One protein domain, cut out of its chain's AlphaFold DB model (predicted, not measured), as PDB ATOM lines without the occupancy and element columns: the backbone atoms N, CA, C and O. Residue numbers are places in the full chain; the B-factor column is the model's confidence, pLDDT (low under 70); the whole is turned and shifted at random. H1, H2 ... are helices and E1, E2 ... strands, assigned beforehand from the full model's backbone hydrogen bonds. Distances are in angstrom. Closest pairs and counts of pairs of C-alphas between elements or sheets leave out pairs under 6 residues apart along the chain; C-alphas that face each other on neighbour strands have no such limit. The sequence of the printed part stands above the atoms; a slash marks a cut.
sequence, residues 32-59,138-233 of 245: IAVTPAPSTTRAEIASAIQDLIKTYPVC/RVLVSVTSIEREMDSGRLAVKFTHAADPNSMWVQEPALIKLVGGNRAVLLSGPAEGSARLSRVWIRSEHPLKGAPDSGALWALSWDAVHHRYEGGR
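This is residues 32 to 59 and 138 to 233 of the 245 residues of an uncharacterized protein of Steroidobacter agaridevorans (UniProt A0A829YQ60). A strongly twisted antiparallel sheet of five strands curls round one long helix, H1. The short helices H2 and H3 make a small head at one end, away from the sheet, and residues 204 to 209 stick out as a loop. The printed part has 124 residues, in the order E1, H1, E2, E3, H2, H3, E4, E5; its class is mixed, helices and strands. It is compact, with a radius of gyration of the C-alphas of 15.4 A and spans of 43 by 33 by 25 A.

E1, residues 32 to 34, begins at C-alpha (39.213, 115.507, 49.696). H1, residues 42 to 55, is 19.8 A long. E2, residues 138 to 148, is 25.2 A long and bends by 73 degrees at residue 141; E3, residues 155 to 163, is 24.2 A long. H2 is residues 168 to 171 and H3 residues 173 to 178. E4, residues 191 to 202, is 30.9 A long and bends by 61 degrees at residue 199. E5, residues 216 to 222, ends at C-alpha (25.365, 105.113, 45.550).

E4 has E1 and E3 on one side and E5 on the other. Across the antiparallel neighbours E1 and E4, N 32 and O 201 are within hydrogen-bond range at 2.7 A; across the antiparallel neighbours E3 and E4, N 157 and O 195 are within hydrogen-bond range at 2.8 A; and across the hairpin E4 and E5, N 198 and O 218 are within hydrogen-bond range at 2.9 A. In the hairpin E2 and E3, N 156 and O 147 are 2.7 A apart. H1 is on the sheet; its closest C-alphas to E2 are Lys 54 and Arg 138, 5.5 A. H2 and H3 are close but not clearly touching: the closest C-alphas, Trp 169 and Leu 175, are 6.1 A apart. Every O i to N i+4 pair is within range in H1 and H3; H2 is too short for one.

The C-alphas farthest apart, Pro 38 and Ala 174, are 44.9 A apart. Residues 60 to 137 are not printed; C-alphas 59 and 138 are 14.0 A apart across the cut. The links H3 to E4 and E4 to E5 are long. The model's mean pLDDT of the printed part is 73.6, with residues 56 to 59, 177 to 189, 204 to 211 and 220 to 233 under 70.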
ATOM      1  N   ILE A  32      38.337 115.698  50.840       77.75
ATOM      2  CA  ILE A  32      39.213 115.507  49.696       77.75
ATOM      3  C   ILE A  32      38.989 114.083  49.230       77.75
ATOM      4  O   ILE A  32      39.215 113.153  49.999       77.75
ATOM      5  N   ALA A  33      38.591 113.908  47.976       79.00
ATOM      6  CA  ALA A  33      38.465 112.596  47.366       79.00
ATOM      7  C   ALA A  33      39.624 112.338  46.404       79.00
ATOM      8  O   ALA A  33      39.900 113.156  45.529       79.00
ATOM      9  N   VAL A  34      40.268 111.179  46.522       85.31
ATOM     10  CA  VAL A  34      41.278 110.744  45.554       85.31
ATOM     11  C   VAL A  34      41.090 109.304  45.112       85.31
ATOM     12  O   VAL A  34      40.430 108.483  45.754       85.31
ATOM     13  N   THR A  35      41.775 109.001  44.018       88.31
ATOM     14  CA  THR A  35      42.021 107.666  43.492       88.31
ATOM     15  C   THR A  35      42.553 106.719  44.576       88.31
ATOM     16  O   THR A  35      43.639 106.947  45.116       88.31
ATOM     17  N   PRO A  36      41.848 105.612  44.878       90.75
ATOM     18  CA  PRO A  36      42.368 104.577  45.764       90.75
ATOM     19  C   PRO A  36      43.675 103.981  45.230       90.75
ATOM     20  O   PRO A  36      43.775 103.686  44.036       90.75
ATOM     21  N   ALA A  37      44.661 103.752  46.101       89.88
ATOM     22  CA  ALA A  37      45.952 103.178  45.719       89.88
ATOM     23  C   ALA A  37      45.797 101.803  45.030       89.88
ATOM     24  O   ALA A  37      44.861 101.066  45.358       89.88
ATOM     25  N   PRO A  38      46.705 101.397  44.119       86.94
ATOM     26  CA  PRO A  38      46.690 100.055  43.524       86.94
ATOM     27  C   PRO A  38      46.773  98.920  44.556       86.94
ATOM     28  O   PRO A  38      46.274  97.831  44.306       86.94
ATOM     29  N   SER A  39      47.361  99.193  45.723       90.56
ATOM     30  CA  SER A  39      47.473  98.269  46.856       90.56
ATOM     31  C   SER A  39      46.200  98.144  47.708       90.56
ATOM     32  O   SER A  39      46.213  97.409  48.692       90.56
ATOM     33  N   THR A  40      45.121  98.863  47.372       93.50
ATOM     34  CA  THR A  40      43.835  98.782  48.088       93.50
ATOM     35  C   THR A  40      43.319  97.345  48.044       93.50
ATOM     36  O   THR A  40      43.149  96.769  46.967       93.50
ATOM     37  N   THR A  41      43.083  96.749  49.211       95.00
ATOM     38  CA  THR A  41      42.793  95.311  49.295       95.00
ATOM     39  C   THR A  41      41.308  95.011  49.109       95.00
ATOM     40  O   THR A  41      40.440  95.837  49.390       95.00
ATOM     41  N   ARG A  42      40.978  93.778  48.700       94.12
ATOM     42  CA  ARG A  42      39.577  93.329  48.622       94.12
ATOM     43  C   ARG A  42      38.879  93.338  49.987       94.12
ATOM     44  O   ARG A  42      37.685  93.605  50.038       94.12
ATOM     45  N   ALA A  43      39.611  93.064  51.067       95.00
ATOM     46  CA  ALA A  43      39.075  93.095  52.429       95.00
ATOM     47  C   ALA A  43      38.685  94.519  52.846       95.00
ATOM     48  O   ALA A  43      37.605  94.740  53.382       95.00
ATOM     49  N   GLU A  44      39.532  95.492  52.521       94.75
ATOM     50  CA  GLU A  44      39.263  96.907  52.756       94.75
ATOM     51  C   GLU A  44      38.058  97.408  51.947       94.75
ATOM     52  O   GLU A  44      37.182  98.077  52.489       94.75
ATOM     53  N   ILE A  45      37.967  97.020  50.670       93.94
ATOM     54  CA  ILE A  45      36.803  97.315  49.824       93.94
ATOM     55  C   ILE A  45      35.535  96.706  50.432       93.94
ATOM     56  O   ILE A  45      34.524  97.390  50.544       93.94
ATOM     57  N   ALA A  46      35.582  95.441  50.854       94.19
ATOM     58  CA  ALA A  46      34.446  94.769  51.477       94.19
ATOM     59  C   ALA A  46      34.005  95.459  52.779       94.19
ATOM     60  O   ALA A  46      32.807  95.641  52.975       94.19
ATOM     61  N   SER A  47      34.949  95.892  53.622       92.12
ATOM     62  CA  SER A  47      34.642  96.663  54.835       92.12
ATOM     63  C   SER A  47      33.940  97.969  54.489       92.12
ATOM     64  O   SER A  47      32.859  98.231  54.996       92.12
ATOM     65  N   ALA A  48      34.484  98.732  53.539       88.69
ATOM     66  CA  ALA A  48      33.896 100.001  53.127       88.69
ATOM     67  C   ALA A  48      32.475  99.838  52.570       88.69
ATOM     68  O   ALA A  48      31.597 100.648  52.855       88.69
ATOM     69  N   ILE A  49      32.226  98.772  51.802       86.44
ATOM     70  CA  ILE A  49      30.877  98.434  51.346       86.44
ATOM     71  C   ILE A  49      29.970  98.051  52.519       86.44
ATOM     72  O   ILE A  49      28.830  98.506  52.568       86.44
ATOM     73  N   GLN A  50      30.448  97.226  53.451       87.75
ATOM     74  CA  GLN A  50      29.681  96.812  54.623       87.75
ATOM     75  C   GLN A  50      29.288  98.013  55.495       87.75
ATOM     76  O   GLN A  50      28.142  98.084  55.947       87.75
ATOM     77  N   ASP A  51      30.203  98.957  55.688       82.81
ATOM     78  CA  ASP A  51      29.957 100.194  56.425       82.81
ATOM     79  C   ASP A  51      28.938 101.060  55.682       82.81
ATOM     80  O   ASP A  51      27.966 101.518  56.283       82.81
ATOM     81  N   LEU A  52      29.074 101.192  54.358       77.56
ATOM     82  CA  LEU A  52      28.131 101.921  53.509       77.56
ATOM     83  C   LEU A  52      26.699 101.384  53.661       77.56
ATOM     84  O   LEU A  52      25.781 102.134  53.982       77.56
ATOM     85  N   ILE A  53      26.494 100.078  53.470       76.12
ATOM     86  CA  ILE A  53      25.148  99.483  53.478       76.12
ATOM     87  C   ILE A  53      24.523  99.384  54.876       76.12
ATOM     88  O   ILE A  53      23.308  99.210  54.964       76.12
ATOM     89  N   LYS A  54      25.324  99.476  55.948       77.19
ATOM     90  CA  LYS A  54      24.838  99.537  57.338       77.19
ATOM     91  C   LYS A  54      24.506 100.950  57.791       77.19
ATOM     92  O   LYS A  54      23.543 101.125  58.530       77.19
ATOM     93  N   THR A  55      25.308 101.928  57.376       70.69
ATOM     94  CA  THR A  55      25.234 103.298  57.897       70.69
ATOM     95  C   THR A  55      23.979 104.019  57.425       70.69
ATOM     96  O   THR A  55      23.377 104.763  58.197       70.69
ATOM     97  N   TYR A  56      23.559 103.808  56.176       67.44
ATOM     98  CA  TYR A  56      22.440 104.569  55.631       67.44
ATOM     99  C   TYR A  56      21.086 103.961  56.008       67.44
ATOM    100  O   TYR A  56      20.828 102.805  55.663       67.44
ATOM    101  N   PRO A  57      20.204 104.719  56.684       66.31
ATOM    102  CA  PRO A  57      18.886 104.234  57.057       66.31
ATOM    103  C   PRO A  57      17.988 104.044  55.830       66.31
ATOM    104  O   PRO A  57      18.124 104.718  54.807       66.31
ATOM    105  N   VAL A  58      17.014 103.145  55.960       65.56
ATOM    106  CA  VAL A  58      15.898 103.039  55.019       65.56
ATOM    107  C   VAL A  58      14.774 103.917  55.538       65.56
ATOM    108  O   VAL A  58      14.121 103.596  56.532       65.56
ATOM    109  N   CYS A  59      14.562 105.033  54.850       66.06
ATOM    110  CA  CYS A  59      13.467 105.947  55.124       66.06
ATOM    111  C   CYS A  59      12.251 105.638  54.243       66.06
ATOM    112  O   CYS A  59      12.369 105.137  53.122       66.06
ATOM    113  N   ARG A 138      21.810  95.818  56.996       80.25
ATOM    114  CA  ARG A 138      22.215  94.980  55.858       80.25
ATOM    115  C   ARG A 138      23.567  94.315  56.093       80.25
ATOM    116  O   ARG A 138      24.460  94.874  56.734       80.25
ATOM    117  N   VAL A 139      23.747  93.150  55.488       87.31
ATOM    118  CA  VAL A 139      25.003  92.395  55.486       87.31
ATOM    119  C   VAL A 139      25.508  92.190  54.065       87.31
ATOM    120  O   VAL A 139      24.742  91.880  53.149       87.31
ATOM    121  N   LEU A 140      26.811  92.383  53.875       88.56
ATOM    122  CA  LEU A 140      27.485  92.099  52.618       88.56
ATOM    123  C   LEU A 140      27.563  90.581  52.441       88.56
ATOM    124  O   LEU A 140      28.111  89.880  53.286       88.56
ATOM    125  N   VAL A 141      27.042  90.083  51.324       89.88
ATOM    126  CA  VAL A 141      27.109  88.662  50.968       89.88
ATOM    127  C   VAL A 141      28.394  88.391  50.192       89.88
ATOM    128  O   VAL A 141      29.185  87.529  50.566       89.88
ATOM    129  N   SER A 142      28.639  89.138  49.113       92.00
ATOM    130  CA  SER A 142      29.872  88.997  48.333       92.00
ATOM    131  C   SER A 142      30.164  90.217  47.467       92.00
ATOM    132  O   SER A 142      29.247  90.859  46.966       92.00
ATOM    133  N   VAL A 143      31.446  90.508  47.229       92.62
ATOM    134  CA  VAL A 143      31.876  91.462  46.192       92.62
ATOM    135  C   VAL A 143      32.009  90.718  44.866       92.62
ATOM    136  O   VAL A 143      32.859  89.834  44.748       92.62
ATOM    137  N   THR A 144      31.186  91.060  43.878       91.06
ATOM    138  CA  THR A 144      31.077  90.333  42.605       91.06
ATOM    139  C   THR A 144      32.024  90.867  41.537       91.06
ATOM    140  O   THR A 144      32.574  90.074  40.777       91.06
ATOM    141  N   SER A 145      32.293  92.175  41.504       93.50
ATOM    142  CA  SER A 145      33.329  92.748  40.635       93.50
ATOM    143  C   SER A 145      33.988  93.980  41.250       93.50
ATOM    144  O   SER A 145      33.392  94.681  42.069       93.50
ATOM    145  N   ILE A 146      35.244  94.221  40.865       94.19
ATOM    146  CA  ILE A 146      36.011  95.420  41.209       94.19
ATOM    147  C   ILE A 146      36.721  95.864  39.935       94.19
ATOM    148  O   ILE A 146      37.585  95.157  39.422       94.19
ATOM    149  N   GLU A 147      36.364  97.040  39.444       93.00
ATOM    150  CA  GLU A 147      36.936  97.648  38.250       93.00
ATOM    151  C   GLU A 147      37.458  99.037  38.596       93.00
ATOM    152  O   GLU A 147      36.911  99.729  39.453       93.00
ATOM    153  N   ARG A 148      38.538  99.461  37.941       91.50
ATOM    154  CA  ARG A 148      39.033 100.830  38.071       91.50
ATOM    155  C   ARG A 148      38.526 101.653  36.900       91.50
ATOM    156  O   ARG A 148      38.784 101.306  35.751       91.50
ATOM    157  N   GLU A 149      37.837 102.747  37.195       84.69
ATOM    158  CA  GLU A 149      37.367 103.677  36.173       84.69
ATOM    159  C   GLU A 149      38.548 104.421  35.549       84.69
ATOM    160  O   GLU A 149      39.407 104.941  36.264       84.69
ATOM    161  N   MET A 150      38.578 104.483  34.217       81.69
ATOM    162  CA  MET A 150      39.703 105.059  33.475       81.69
ATOM    163  C   MET A 150      39.853 106.566  33.716       81.69
ATOM    164  O   MET A 150      40.964 107.032  33.947       81.69
ATOM    165  N   ASP A 151      38.744 107.309  33.731       78.00
ATOM    166  CA  ASP A 151      38.785 108.776  33.787       78.00
ATOM    167  C   ASP A 151      38.914 109.315  35.216       78.00
ATOM    168  O   ASP A 151      39.582 110.316  35.465       78.00
ATOM    169  N   SER A 152      38.263 108.652  36.176       76.00
ATOM    170  CA  SER A 152      38.163 109.122  37.563       76.00
ATOM    171  C   SER A 152      39.147 108.427  38.511       76.00
ATOM    172  O   SER A 152      39.351 108.886  39.634       76.00
ATOM    173  N   GLY A 153      39.711 107.282  38.106       83.31
ATOM    174  CA  GLY A 153      40.533 106.420  38.956       83.31
ATOM    175  C   GLY A 153      39.771 105.730  40.096       83.31
ATOM    176  O   GLY A 153      40.382 104.978  40.864       83.31
ATOM    177  N   ARG A 154      38.457 105.955  40.228       86.06
ATOM    178  CA  ARG A 154      37.612 105.364  41.276       86.06
ATOM    179  C   ARG A 154      37.505 103.856  41.113       86.06
ATOM    180  O   ARG A 154      37.690 103.317  40.023       86.06
ATOM    181  N   LEU A 155      37.173 103.176  42.205       89.44
ATOM    182  CA  LEU A 155      36.835 101.758  42.158       89.44
ATOM    183  C   LEU A 155      35.329 101.614  41.930       89.44
ATOM    184  O   LEU A 155      34.544 101.950  42.815       89.44
ATOM    185  N   ALA A 156      34.935 101.121  40.762       88.88
ATOM    186  CA  ALA A 156      33.587 100.651  40.485       88.88
ATOM    187  C   ALA A 156      33.440  99.231  41.047       88.88
ATOM    188  O   ALA A 156      34.088  98.290  40.590       88.88
ATOM    189  N   VAL A 157      32.616  99.082  42.079       86.75
ATOM    190  CA  VAL A 157      32.436  97.830  42.814       86.75
ATOM    191  C   VAL A 157      31.008  97.353  42.626       86.75
ATOM    192  O   VAL A 157      30.078  98.089  42.951       86.75
ATOM    193  N   LYS A 158      30.829  96.122  42.149       87.75
ATOM    194  CA  LYS A 158      29.543  95.414  42.191       87.75
ATOM    195  C   LYS A 158      29.568  94.405  43.325       87.75
ATOM    196  O   LYS A 158      30.606  93.802  43.611       87.75
ATOM    197  N   PHE A 159      28.439  94.219  43.987       86.81
ATOM    198  CA  PHE A 159      28.331  93.294  45.105       86.81
ATOM    199  C   PHE A 159      26.906  92.802  45.305       86.81
ATOM    200  O   PHE A 159      25.970  93.301  44.694       86.81
ATOM    201  N   THR A 160      26.762  91.822  46.186       85.81
ATOM    202  CA  THR A 160      25.481  91.315  46.667       85.81
ATOM    203  C   THR A 160      25.364  91.553  48.165       85.81
ATOM    204  O   THR A 160      26.335  91.363  48.899       85.81
ATOM    205  N   HIS A 161      24.194  91.965  48.635       83.88
ATOM    206  CA  HIS A 161      23.897  92.167  50.051       83.88
ATOM    207  C   HIS A 161      22.509  91.626  50.397       83.88
ATOM    208  O   HIS A 161      21.669  91.462  49.521       83.88
ATOM    209  N   ALA A 162      22.255  91.369  51.673       81.00
ATOM    210  CA  ALA A 162      20.957  90.922  52.176       81.00
ATOM    211  C   ALA A 162      20.602  91.671  53.468       81.00
ATOM    212  O   ALA A 162      21.445  92.380  54.022       81.00
ATOM    213  N   ALA A 163      19.367  91.529  53.948       78.62
ATOM    214  CA  ALA A 163      19.039  91.908  55.320       78.62
ATOM    215  C   ALA A 163      19.847  91.050  56.312       78.62
ATOM    216  O   ALA A 163      20.066  89.860  56.076       78.62
ATOM    217  N   ASP A 164      20.293  91.648  57.417       82.56
ATOM    218  CA  ASP A 164      20.839  90.903  58.548       82.56
ATOM    219  C   ASP A 164      19.744  89.949  59.061       82.56
ATOM    220  O   ASP A 164      18.628  90.406  59.326       82.56
ATOM    221  N   PRO A 165      20.009  88.640  59.207       81.62
ATOM    222  CA  PRO A 165      19.033  87.695  59.748       81.62
ATOM    223  C   PRO A 165      18.503  88.074  61.137       81.62
ATOM    224  O   PRO A 165      17.405  87.665  61.503       81.62
ATOM    225  N   ASN A 166      19.265  88.862  61.900       83.25
ATOM    226  CA  ASN A 166      18.876  89.356  63.218       83.25
ATOM    227  C   ASN A 166      18.228  90.747  63.170       83.25
ATOM    228  O   ASN A 166      17.866  91.273  64.220       83.25
ATOM    229  N   SER A 167      18.081  91.349  61.987       79.12
ATOM    230  CA  SER A 167      17.464  92.669  61.832       79.12
ATOM    231  C   SER A 167      16.002  92.680  62.268       79.12
ATOM    232  O   SER A 167      15.277  91.688  62.129       79.12
ATOM    233  N   MET A 168      15.524  93.843  62.709       76.38
ATOM    234  CA  MET A 168      14.098  94.036  62.975       76.38
ATOM    235  C   MET A 168      13.253  93.890  61.708       76.38
ATOM    236  O   MET A 168      12.098  93.492  61.788       76.38
ATOM    237  N   TRP A 169      13.830  94.134  60.529       74.88
ATOM    238  CA  TRP A 169      13.154  93.938  59.245       74.88
ATOM    239  C   TRP A 169      12.746  92.485  59.001       74.88
ATOM    240  O   TRP A 169      11.678  92.236  58.444       74.88
ATOM    241  N   VAL A 170      13.590  91.536  59.416       75.38
ATOM    242  CA  VAL A 170      13.312  90.095  59.311       75.38
ATOM    243  C   VAL A 170      12.345  89.649  60.406       75.38
ATOM    244  O   VAL A 170      11.466  88.828  60.150       75.38
ATOM    245  N   GLN A 171      12.480  90.207  61.612       81.06
ATOM    246  CA  GLN A 171      11.647  89.844  62.760       81.06
ATOM    247  C   GLN A 171      10.227  90.433  62.692       81.06
ATOM    248  O   GLN A 171       9.297  89.831  63.222       81.06
ATOM    249  N   GLU A 172      10.031  91.556  61.992       79.62
ATOM    250  CA  GLU A 172       8.743  92.244  61.840       79.62
ATOM    251  C   GLU A 172       8.342  92.370  60.356       79.62
ATOM    252  O   GLU A 172       8.485  93.439  59.753       79.62
ATOM    253  N   PRO A 173       7.761  91.323  59.730       75.81
ATOM    254  CA  PRO A 173       7.392  91.331  58.306       75.81
ATOM    255  C   PRO A 173       6.450  92.477  57.896       75.81
ATOM    256  O   PRO A 173       6.419  92.897  56.736       75.81
ATOM    257  N   ALA A 174       5.679  93.014  58.848       76.00
ATOM    258  CA  ALA A 174       4.821  94.174  58.632       76.00
ATOM    259  C   ALA A 174       5.615  95.447  58.277       76.00
ATOM    260  O   ALA A 174       5.091  96.297  57.559       76.00
ATOM    261  N   LEU A 175       6.882  95.560  58.698       74.44
ATOM    262  CA  LEU A 175       7.760  96.664  58.306       74.44
ATOM    263  C   LEU A 175       8.101  96.642  56.820       74.44
ATOM    264  O   LEU A 175       8.124  97.687  56.174       74.44
ATOM    265  N   ILE A 176       8.305  95.456  56.245       70.25
ATOM    266  CA  ILE A 176       8.529  95.322  54.801       70.25
ATOM    267  C   ILE A 176       7.293  95.832  54.046       70.25
ATOM    268  O   ILE A 176       7.410  96.573  53.071       70.25
ATOM    269  N   LYS A 177       6.086  95.519  54.537       68.88
ATOM    270  CA  LYS A 177       4.838  96.038  53.959       68.88
ATOM    271  C   LYS A 177       4.748  97.568  54.074       68.88
ATOM    272  O   LYS A 177       4.445  98.209  53.064       68.88
ATOM    273  N   LEU A 178       5.078  98.130  55.243       67.00
ATOM    274  CA  LEU A 178       5.101  99.573  55.536       67.00
ATOM    275  C   LEU A 178       5.982 100.351  54.539       67.00
ATOM    276  O   LEU A 178       5.570 101.377  54.008       67.00
ATOM    277  N   VAL A 179       7.166  99.823  54.209       59.78
ATOM    278  CA  VAL A 179       8.153 100.471  53.317       59.78
ATOM    279  C   VAL A 179       7.763 100.401  51.820       59.78
ATOM    280  O   VAL A 179       8.421 100.993  50.954       59.78
ATOM    281  N   GLY A 180       6.639  99.758  51.479       53.59
ATOM    282  CA  GLY A 180       6.024  99.836  50.149       53.59
ATOM    283  C   GLY A 180       5.724  98.500  49.466       53.59
ATOM    284  O   GLY A 180       5.798  98.429  48.235       53.59
ATOM    285  N   GLY A 181       5.371  97.456  50.223       53.25
ATOM    286  CA  GLY A 181       4.930  96.164  49.674       53.25
ATOM    287  C   GLY A 181       5.964  95.521  48.739       53.25
ATOM    288  O   GLY A 181       7.149  95.545  49.031       53.25
ATOM    289  N   ASN A 182       5.562  94.998  47.574       39.28
ATOM    290  CA  ASN A 182       6.471  94.339  46.607       39.28
ATOM    291  C   ASN A 182       7.553  95.264  46.001       39.28
ATOM    292  O   ASN A 182       8.389  94.807  45.229       39.28
ATOM    293  N   ARG A 183       7.520  96.571  46.304       39.47
ATOM    294  CA  ARG A 183       8.573  97.542  45.965       39.47
ATOM    295  C   ARG A 183       9.403  97.947  47.185       39.47
ATOM    296  O   ARG A 183      10.155  98.917  47.082       39.47
ATOM    297  N   ALA A 184       9.181  97.336  48.346       43.47
ATOM    298  CA  ALA A 184      10.006  97.528  49.523       43.47
ATOM    299  C   ALA A 184      11.343  96.853  49.252       43.47
ATOM    300  O   ALA A 184      11.449  95.645  49.086       43.47
ATOM    301  N   VAL A 185      12.371  97.679  49.171       48.09
ATOM    302  CA  VAL A 185      13.732  97.292  48.800       48.09
ATOM    303  C   VAL A 185      14.499  96.737  50.024       48.09
ATOM    304  O   VAL A 185      15.725  96.674  50.090       48.09
ATOM    305  N   LEU A 186      13.750  96.322  51.045       52.41
ATOM    306  CA  LEU A 186      14.245  95.508  52.142       52.41
ATOM    307  C   LEU A 186      14.053  94.068  51.724       52.41
ATOM    308  O   LEU A 186      12.976  93.484  51.827       52.41
ATOM    309  N   LEU A 187      15.113  93.563  51.126       52.62
ATOM    310  CA  LEU A 187      15.100  92.281  50.476       52.62
ATOM    311  C   LEU A 187      15.147  91.226  51.571       52.62
ATOM    312  O   LEU A 187      16.125  91.112  52.306       52.62
ATOM    313  N   SER A 188      14.101  90.414  51.640       52.50
ATOM    314  CA  SER A 188      14.128  89.151  52.377       52.50
ATOM    315  C   SER A 188      15.139  88.147  51.790       52.50
ATOM    316  O   SER A 188      15.269  87.042  52.305       52.50
ATOM    317  N   GLY A 189      15.869  88.519  50.729       64.69
ATOM    318  CA  GLY A 189      16.925  87.737  50.096       64.69
ATOM    319  C   GLY A 189      18.074  88.605  49.558       64.69
ATOM    320  O   GLY A 189      18.082  89.820  49.750       64.69
ATOM    321  N   PRO A 190      19.072  87.994  48.900       73.75
ATOM    322  CA  PRO A 190      20.186  88.726  48.311       73.75
ATOM    323  C   PRO A 190      19.726  89.680  47.202       73.75
ATOM    324  O   PRO A 190      18.896  89.309  46.372       73.75
ATOM    325  N   ALA A 191      20.321  90.868  47.136       74.12
ATOM    326  CA  ALA A 191      20.239  91.753  45.980       74.12
ATOM    327  C   ALA A 191      21.585  92.307  45.582       74.12
ATOM    328  O   ALA A 191      22.526  92.352  46.373       74.12
ATOM    329  N   GLU A 192      21.629  92.754  44.338       78.50
ATOM    330  CA  GLU A 192      22.784  93.389  43.746       78.50
ATOM    331  C   GLU A 192      22.842  94.869  44.120       78.50
ATOM    332  O   GLU A 192      21.835  95.573  44.141       78.50
ATOM    333  N   GLY A 193      24.055  95.334  44.385       76.44
ATOM    334  CA  GLY A 193      24.379  96.719  44.658       76.44
ATOM    335  C   GLY A 193      25.624  97.143  43.890       76.44
ATOM    336  O   GLY A 193      26.437  96.309  43.470       76.44
ATOM    337  N   SER A 194      25.788  98.452  43.697       80.56
ATOM    338  CA  SER A 194      26.975  98.998  43.042       80.56
ATOM    339  C   SER A 194      27.420 100.327  43.642       80.56
ATOM    340  O   SER A 194      26.605 101.205  43.914       80.56
ATOM    341  N   ALA A 195      28.725 100.469  43.873       81.75
ATOM    342  CA  ALA A 195      29.329 101.645  44.490       81.75
ATOM    343  C   ALA A 195      30.521 102.142  43.676       81.75
ATOM    344  O   ALA A 195      31.264 101.350  43.095       81.75
ATOM    345  N   ARG A 196      30.754 103.457  43.706       84.25
ATOM    346  CA  ARG A 196      31.996 104.068  43.219       84.25
ATOM    347  C   ARG A 196      32.805 104.590  44.392       84.25
ATOM    348  O   ARG A 196      32.493 105.646  44.936       84.25
ATOM    349  N   LEU A 197      33.840 103.850  44.775       86.12
ATOM    350  CA  LEU A 197      34.656 104.166  45.940       86.12
ATOM    351  C   LEU A 197      35.819 105.090  45.579       86.12
ATOM    352  O   LEU A 197      36.578 104.839  44.638       86.12
ATOM    353  N   SER A 198      35.964 106.139  46.381       86.38
ATOM    354  CA  SER A 198      37.138 107.009  46.436       86.38
ATOM    355  C   SER A 198      37.762 106.917  47.823       86.38
ATOM    356  O   SER A 198      37.086 106.592  48.794       86.38
ATOM    357  N   ARG A 199      39.052 107.218  47.923       88.75
ATOM    358  CA  ARG A 199      39.716 107.451  49.205       88.75
ATOM    359  C   ARG A 199      39.363 108.860  49.664       88.75
ATOM    360  O   ARG A 199      39.521 109.783  48.869       88.75
ATOM    361  N   VAL A 200      38.881 109.026  50.893       83.00
ATOM    362  CA  VAL A 200      38.375 110.320  51.371       83.00
ATOM    363  C   VAL A 200      39.138 110.792  52.604       83.00
ATOM    364  O   VAL A 200      39.296 110.028  53.546       83.00
ATOM    365  N   TRP A 201      39.593 112.047  52.618       81.81
ATOM    366  CA  TRP A 201      40.131 112.721  53.807       81.81
ATOM    367  C   TRP A 201      39.252 113.895  54.188       81.81
ATOM    368  O   TRP A 201      38.927 114.720  53.339       81.81
ATOM    369  N   ILE A 202      38.874 113.979  55.457       76.31
ATOM    370  CA  ILE A 202      38.006 115.039  55.959       76.31
ATOM    371  C   ILE A 202      38.871 116.249  56.310       76.31
ATOM    372  O   ILE A 202      39.911 116.113  56.949       76.31
ATOM    373  N   ARG A 203      38.451 117.434  55.856       70.69
ATOM    374  CA  ARG A 203      39.158 118.700  56.106       70.69
ATOM    375  C   ARG A 203      38.775 119.333  57.447       70.69
ATOM    376  O   ARG A 203      39.562 120.091  58.001       70.69
ATOM    377  N   SER A 204      37.569 119.050  57.939       65.75
ATOM    378  CA  SER A 204      37.005 119.618  59.169       65.75
ATOM    379  C   SER A 204      37.441 118.856  60.430       65.75
ATOM    380  O   SER A 204      37.518 117.628  60.421       65.75
ATOM    381  N   GLU A 205      37.640 119.579  61.538       55.03
ATOM    382  CA  GLU A 205      37.846 119.018  62.888       55.03
ATOM    383  C   GLU A 205      36.593 118.301  63.429       55.03
ATOM    384  O   GLU A 205      36.678 117.482  64.345       55.03
ATOM    385  N   HIS A 206      35.427 118.578  62.838       48.25
ATOM    386  CA  HIS A 206      34.147 117.973  63.189       48.25
ATOM    387  C   HIS A 206      33.574 117.235  61.974       48.25
ATOM    388  O   HIS A 206      32.858 117.846  61.172       48.25
ATOM    389  N   PRO A 207      33.890 115.939  61.791       51.34
ATOM    390  CA  PRO A 207      33.264 115.146  60.745       51.34
ATOM    391  C   PRO A 207      31.750 115.096  60.977       51.34
ATOM    392  O   PRO A 207      31.272 114.965  62.105       51.34
ATOM    393  N   LEU A 208      30.985 115.222  59.895       51.19
ATOM    394  CA  LEU A 208      29.528 115.101  59.928       51.19
ATOM    395  C   LEU A 208      29.146 113.710  60.472       51.19
ATOM    396  O   LEU A 208      29.830 112.728  60.193       51.19
ATOM    397  N   LYS A 209      28.059 113.599  61.251       49.06
ATOM    398  CA  LYS A 209      27.570 112.302  61.766       49.06
ATOM    399  C   LYS A 209      27.355 111.341  60.584       49.06
ATOM    400  O   LYS A 209      26.573 111.649  59.688       49.06
ATOM    401  N   GLY A 210      28.063 110.209  60.579       57.69
ATOM    402  CA  GLY A 210      28.041 109.223  59.486       57.69
ATOM    403  C   GLY A 210      29.074 109.450  58.371       57.69
ATOM    404  O   GLY A 210      29.092 108.688  57.406       57.69
ATOM    405  N   ALA A 211      29.932 110.466  58.485       63.94
ATOM    406  CA  ALA A 211      31.078 110.630  57.598       63.94
ATOM    407  C   ALA A 211      32.126 109.527  57.856       63.94
ATOM    408  O   ALA A 211      32.271 109.075  58.994       63.94
ATOM    409  N   PRO A 212      32.852 109.085  56.815       70.56
ATOM    410  CA  PRO A 212      33.883 108.062  56.954       70.56
ATOM    411  C   PRO A 212      35.084 108.595  57.744       70.56
ATOM    412  O   PRO A 212      35.349 109.794  57.744       70.56
ATOM    413  N   ASP A 213      35.883 107.715  58.341       78.88
ATOM    414  CA  ASP A 213      37.166 108.137  58.907       78.88
ATOM    415  C   ASP A 213      38.084 108.724  57.823       78.88
ATOM    416  O   ASP A 213      38.074 108.312  56.658       78.88
ATOM    417  N   SER A 214      38.931 109.683  58.206       81.38
ATOM    418  CA  SER A 214      39.920 110.240  57.280       81.38
ATOM    419  C   SER A 214      40.876 109.155  56.783       81.38
ATOM    420  O   SER A 214      41.553 108.488  57.560       81.38
ATOM    421  N   GLY A 215      40.966 109.013  55.465       83.62
ATOM    422  CA  GLY A 215      41.714 107.959  54.792       83.62
ATOM    423  C   GLY A 215      40.909 106.683  54.534       83.62
ATOM    424  O   GLY A 215      41.460 105.747  53.955       83.62
ATOM    425  N   ALA A 216      39.628 106.613  54.890       87.81
ATOM    426  CA  ALA A 216      38.783 105.477  54.538       87.81
ATOM    427  C   ALA A 216      38.317 105.533  53.069       87.81
ATOM    428  O   ALA A 216      38.407 106.559  52.383       87.81
ATOM    429  N   LEU A 217      37.850 104.391  52.564       88.50
ATOM    430  CA  LEU A 217      37.138 104.327  51.291       88.50
ATOM    431  C   LEU A 217      35.683 104.732  51.507       88.50
ATOM    432  O   LEU A 217      35.044 104.276  52.450       88.50
ATOM    433  N   TRP A 218      35.139 105.529  50.594       81.31
ATOM    434  CA  TRP A 218      33.751 105.963  50.670       81.31
ATOM    435  C   TRP A 218      33.125 106.153  49.293       81.31
ATOM    436  O   TRP A 218      33.819 106.438  48.312       81.31
ATOM    437  N   ALA A 219      31.805 105.984  49.222       75.75
ATOM    438  CA  ALA A 219      31.039 106.183  48.002       75.75
ATOM    439  C   ALA A 219      30.427 107.588  47.987       75.75
ATOM    440  O   ALA A 219      29.549 107.896  48.784       75.75
ATOM    441  N   LEU A 220      30.871 108.422  47.044       61.59
ATOM    442  CA  LEU A 220      30.304 109.760  46.816       61.59
ATOM    443  C   LEU A 220      28.998 109.714  45.997       61.59
ATOM    444  O   LEU A 220      28.264 110.699  45.920       61.59
ATOM    445  N   SER A 221      28.720 108.570  45.369       53.97
ATOM    446  CA  SER A 221      27.460 108.231  44.707       53.97
ATOM    447  C   SER A 221      27.148 106.744  44.907       53.97
ATOM    448  O   SER A 221      28.041 105.894  44.827       53.97
ATOM    449  N   TRP A 222      25.881 106.442  45.204       45.94
ATOM    450  CA  TRP A 222      25.365 105.113  45.550       45.94
ATOM    451  C   TRP A 222      23.944 104.928  44.980       45.94
ATOM    452  O   TRP A 222      23.268 105.911  44.674       45.94
ATOM    453  N   ASP A 223      23.518 103.676  44.793       49.31
ATOM    454  CA  ASP A 223      22.252 103.304  44.152       49.31
ATOM    455  C   ASP A 223      20.999 103.910  44.829       49.31
ATOM    456  O   ASP A 223      20.769 103.784  46.036       49.31
ATOM    457  N   ALA A 224      20.163 104.529  43.988       38.12
ATOM    458  CA  ALA A 224      18.921 105.221  44.306       38.12
ATOM    459  C   ALA A 224      17.756 104.281  44.672       38.12
ATOM    460  O   ALA A 224      16.888 104.662  45.458       38.12
ATOM    461  N   VAL A 225      17.721 103.048  44.146       42.47
ATOM    462  CA  VAL A 225      16.601 102.109  44.372       42.47
ATOM    463  C   VAL A 225      16.463 101.762  45.862       42.47
ATOM    464  O   VAL A 225      15.358 101.575  46.371       42.47
ATOM    465  N   HIS A 226      17.579 101.778  46.587       47.31
ATOM    466  CA  HIS A 226      17.692 101.362  47.982       47.31
ATOM    467  C   HIS A 226      17.677 102.537  48.987       47.31
ATOM    468  O   HIS A 226      17.792 102.283  50.192       47.31
ATOM    469  N   HIS A 227      17.524 103.783  48.502       45.41
ATOM    470  CA  HIS A 227      17.568 105.054  49.246       45.41
ATOM    471  C   HIS A 227      16.247 105.832  49.073       45.41
ATOM    472  O   HIS A 227      16.151 106.799  48.320       45.41
ATOM    473  N   ARG A 228      15.177 105.422  49.761       45.19
ATOM    474  CA  ARG A 228      13.909 106.173  49.721       45.19
ATOM    475  C   ARG A 228      13.921 107.353  50.695       45.19
ATOM    476  O   ARG A 228      13.296 107.326  51.743       45.19
ATOM    477  N   TYR A 229      14.578 108.438  50.309       40.12
ATOM    478  CA  TYR A 229      14.186 109.767  50.775       40.12
ATOM    479  C   TYR A 229      14.245 110.736  49.595       40.12
ATOM    480  O   TYR A 229      15.322 111.107  49.132       40.12
ATOM    481  N   GLU A 230      13.077 111.125  49.076       35.78
ATOM    482  CA  GLU A 230      12.965 112.259  48.158       35.78
ATOM    483  C   GLU A 230      13.162 113.542  48.976       35.78
ATOM    484  O   GLU A 230      12.219 114.119  49.507       35.78
ATOM    485  N   GLY A 231      14.420 113.962  49.101       36.88
ATOM    486  CA  GLY A 231      14.781 115.301  49.556       36.88
ATOM    487  C   GLY A 231      15.048 115.446  51.051       36.88
ATOM    488  O   GLY A 231      14.190 115.894  51.797       36.88
ATOM    489  N   GLY A 232      16.298 115.222  51.461       31.59
ATOM    490  CA  GLY A 232      16.850 115.827  52.674       31.59
ATOM    491  C   GLY A 232      18.200 115.261  53.088       31.59
ATOM    492  O   GLY A 232      18.445 114.058  53.051       31.59
ATOM    493  N   ARG A 233      19.078 116.199  53.446       33.44
ATOM    494  CA  ARG A 233      20.429 116.004  53.961       33.44
ATOM    495  C   ARG A 233      20.377 115.264  55.294       33.44
ATOM    496  O   ARG A 233      19.807 115.785  56.244       33.44
TER     497      ARG A 233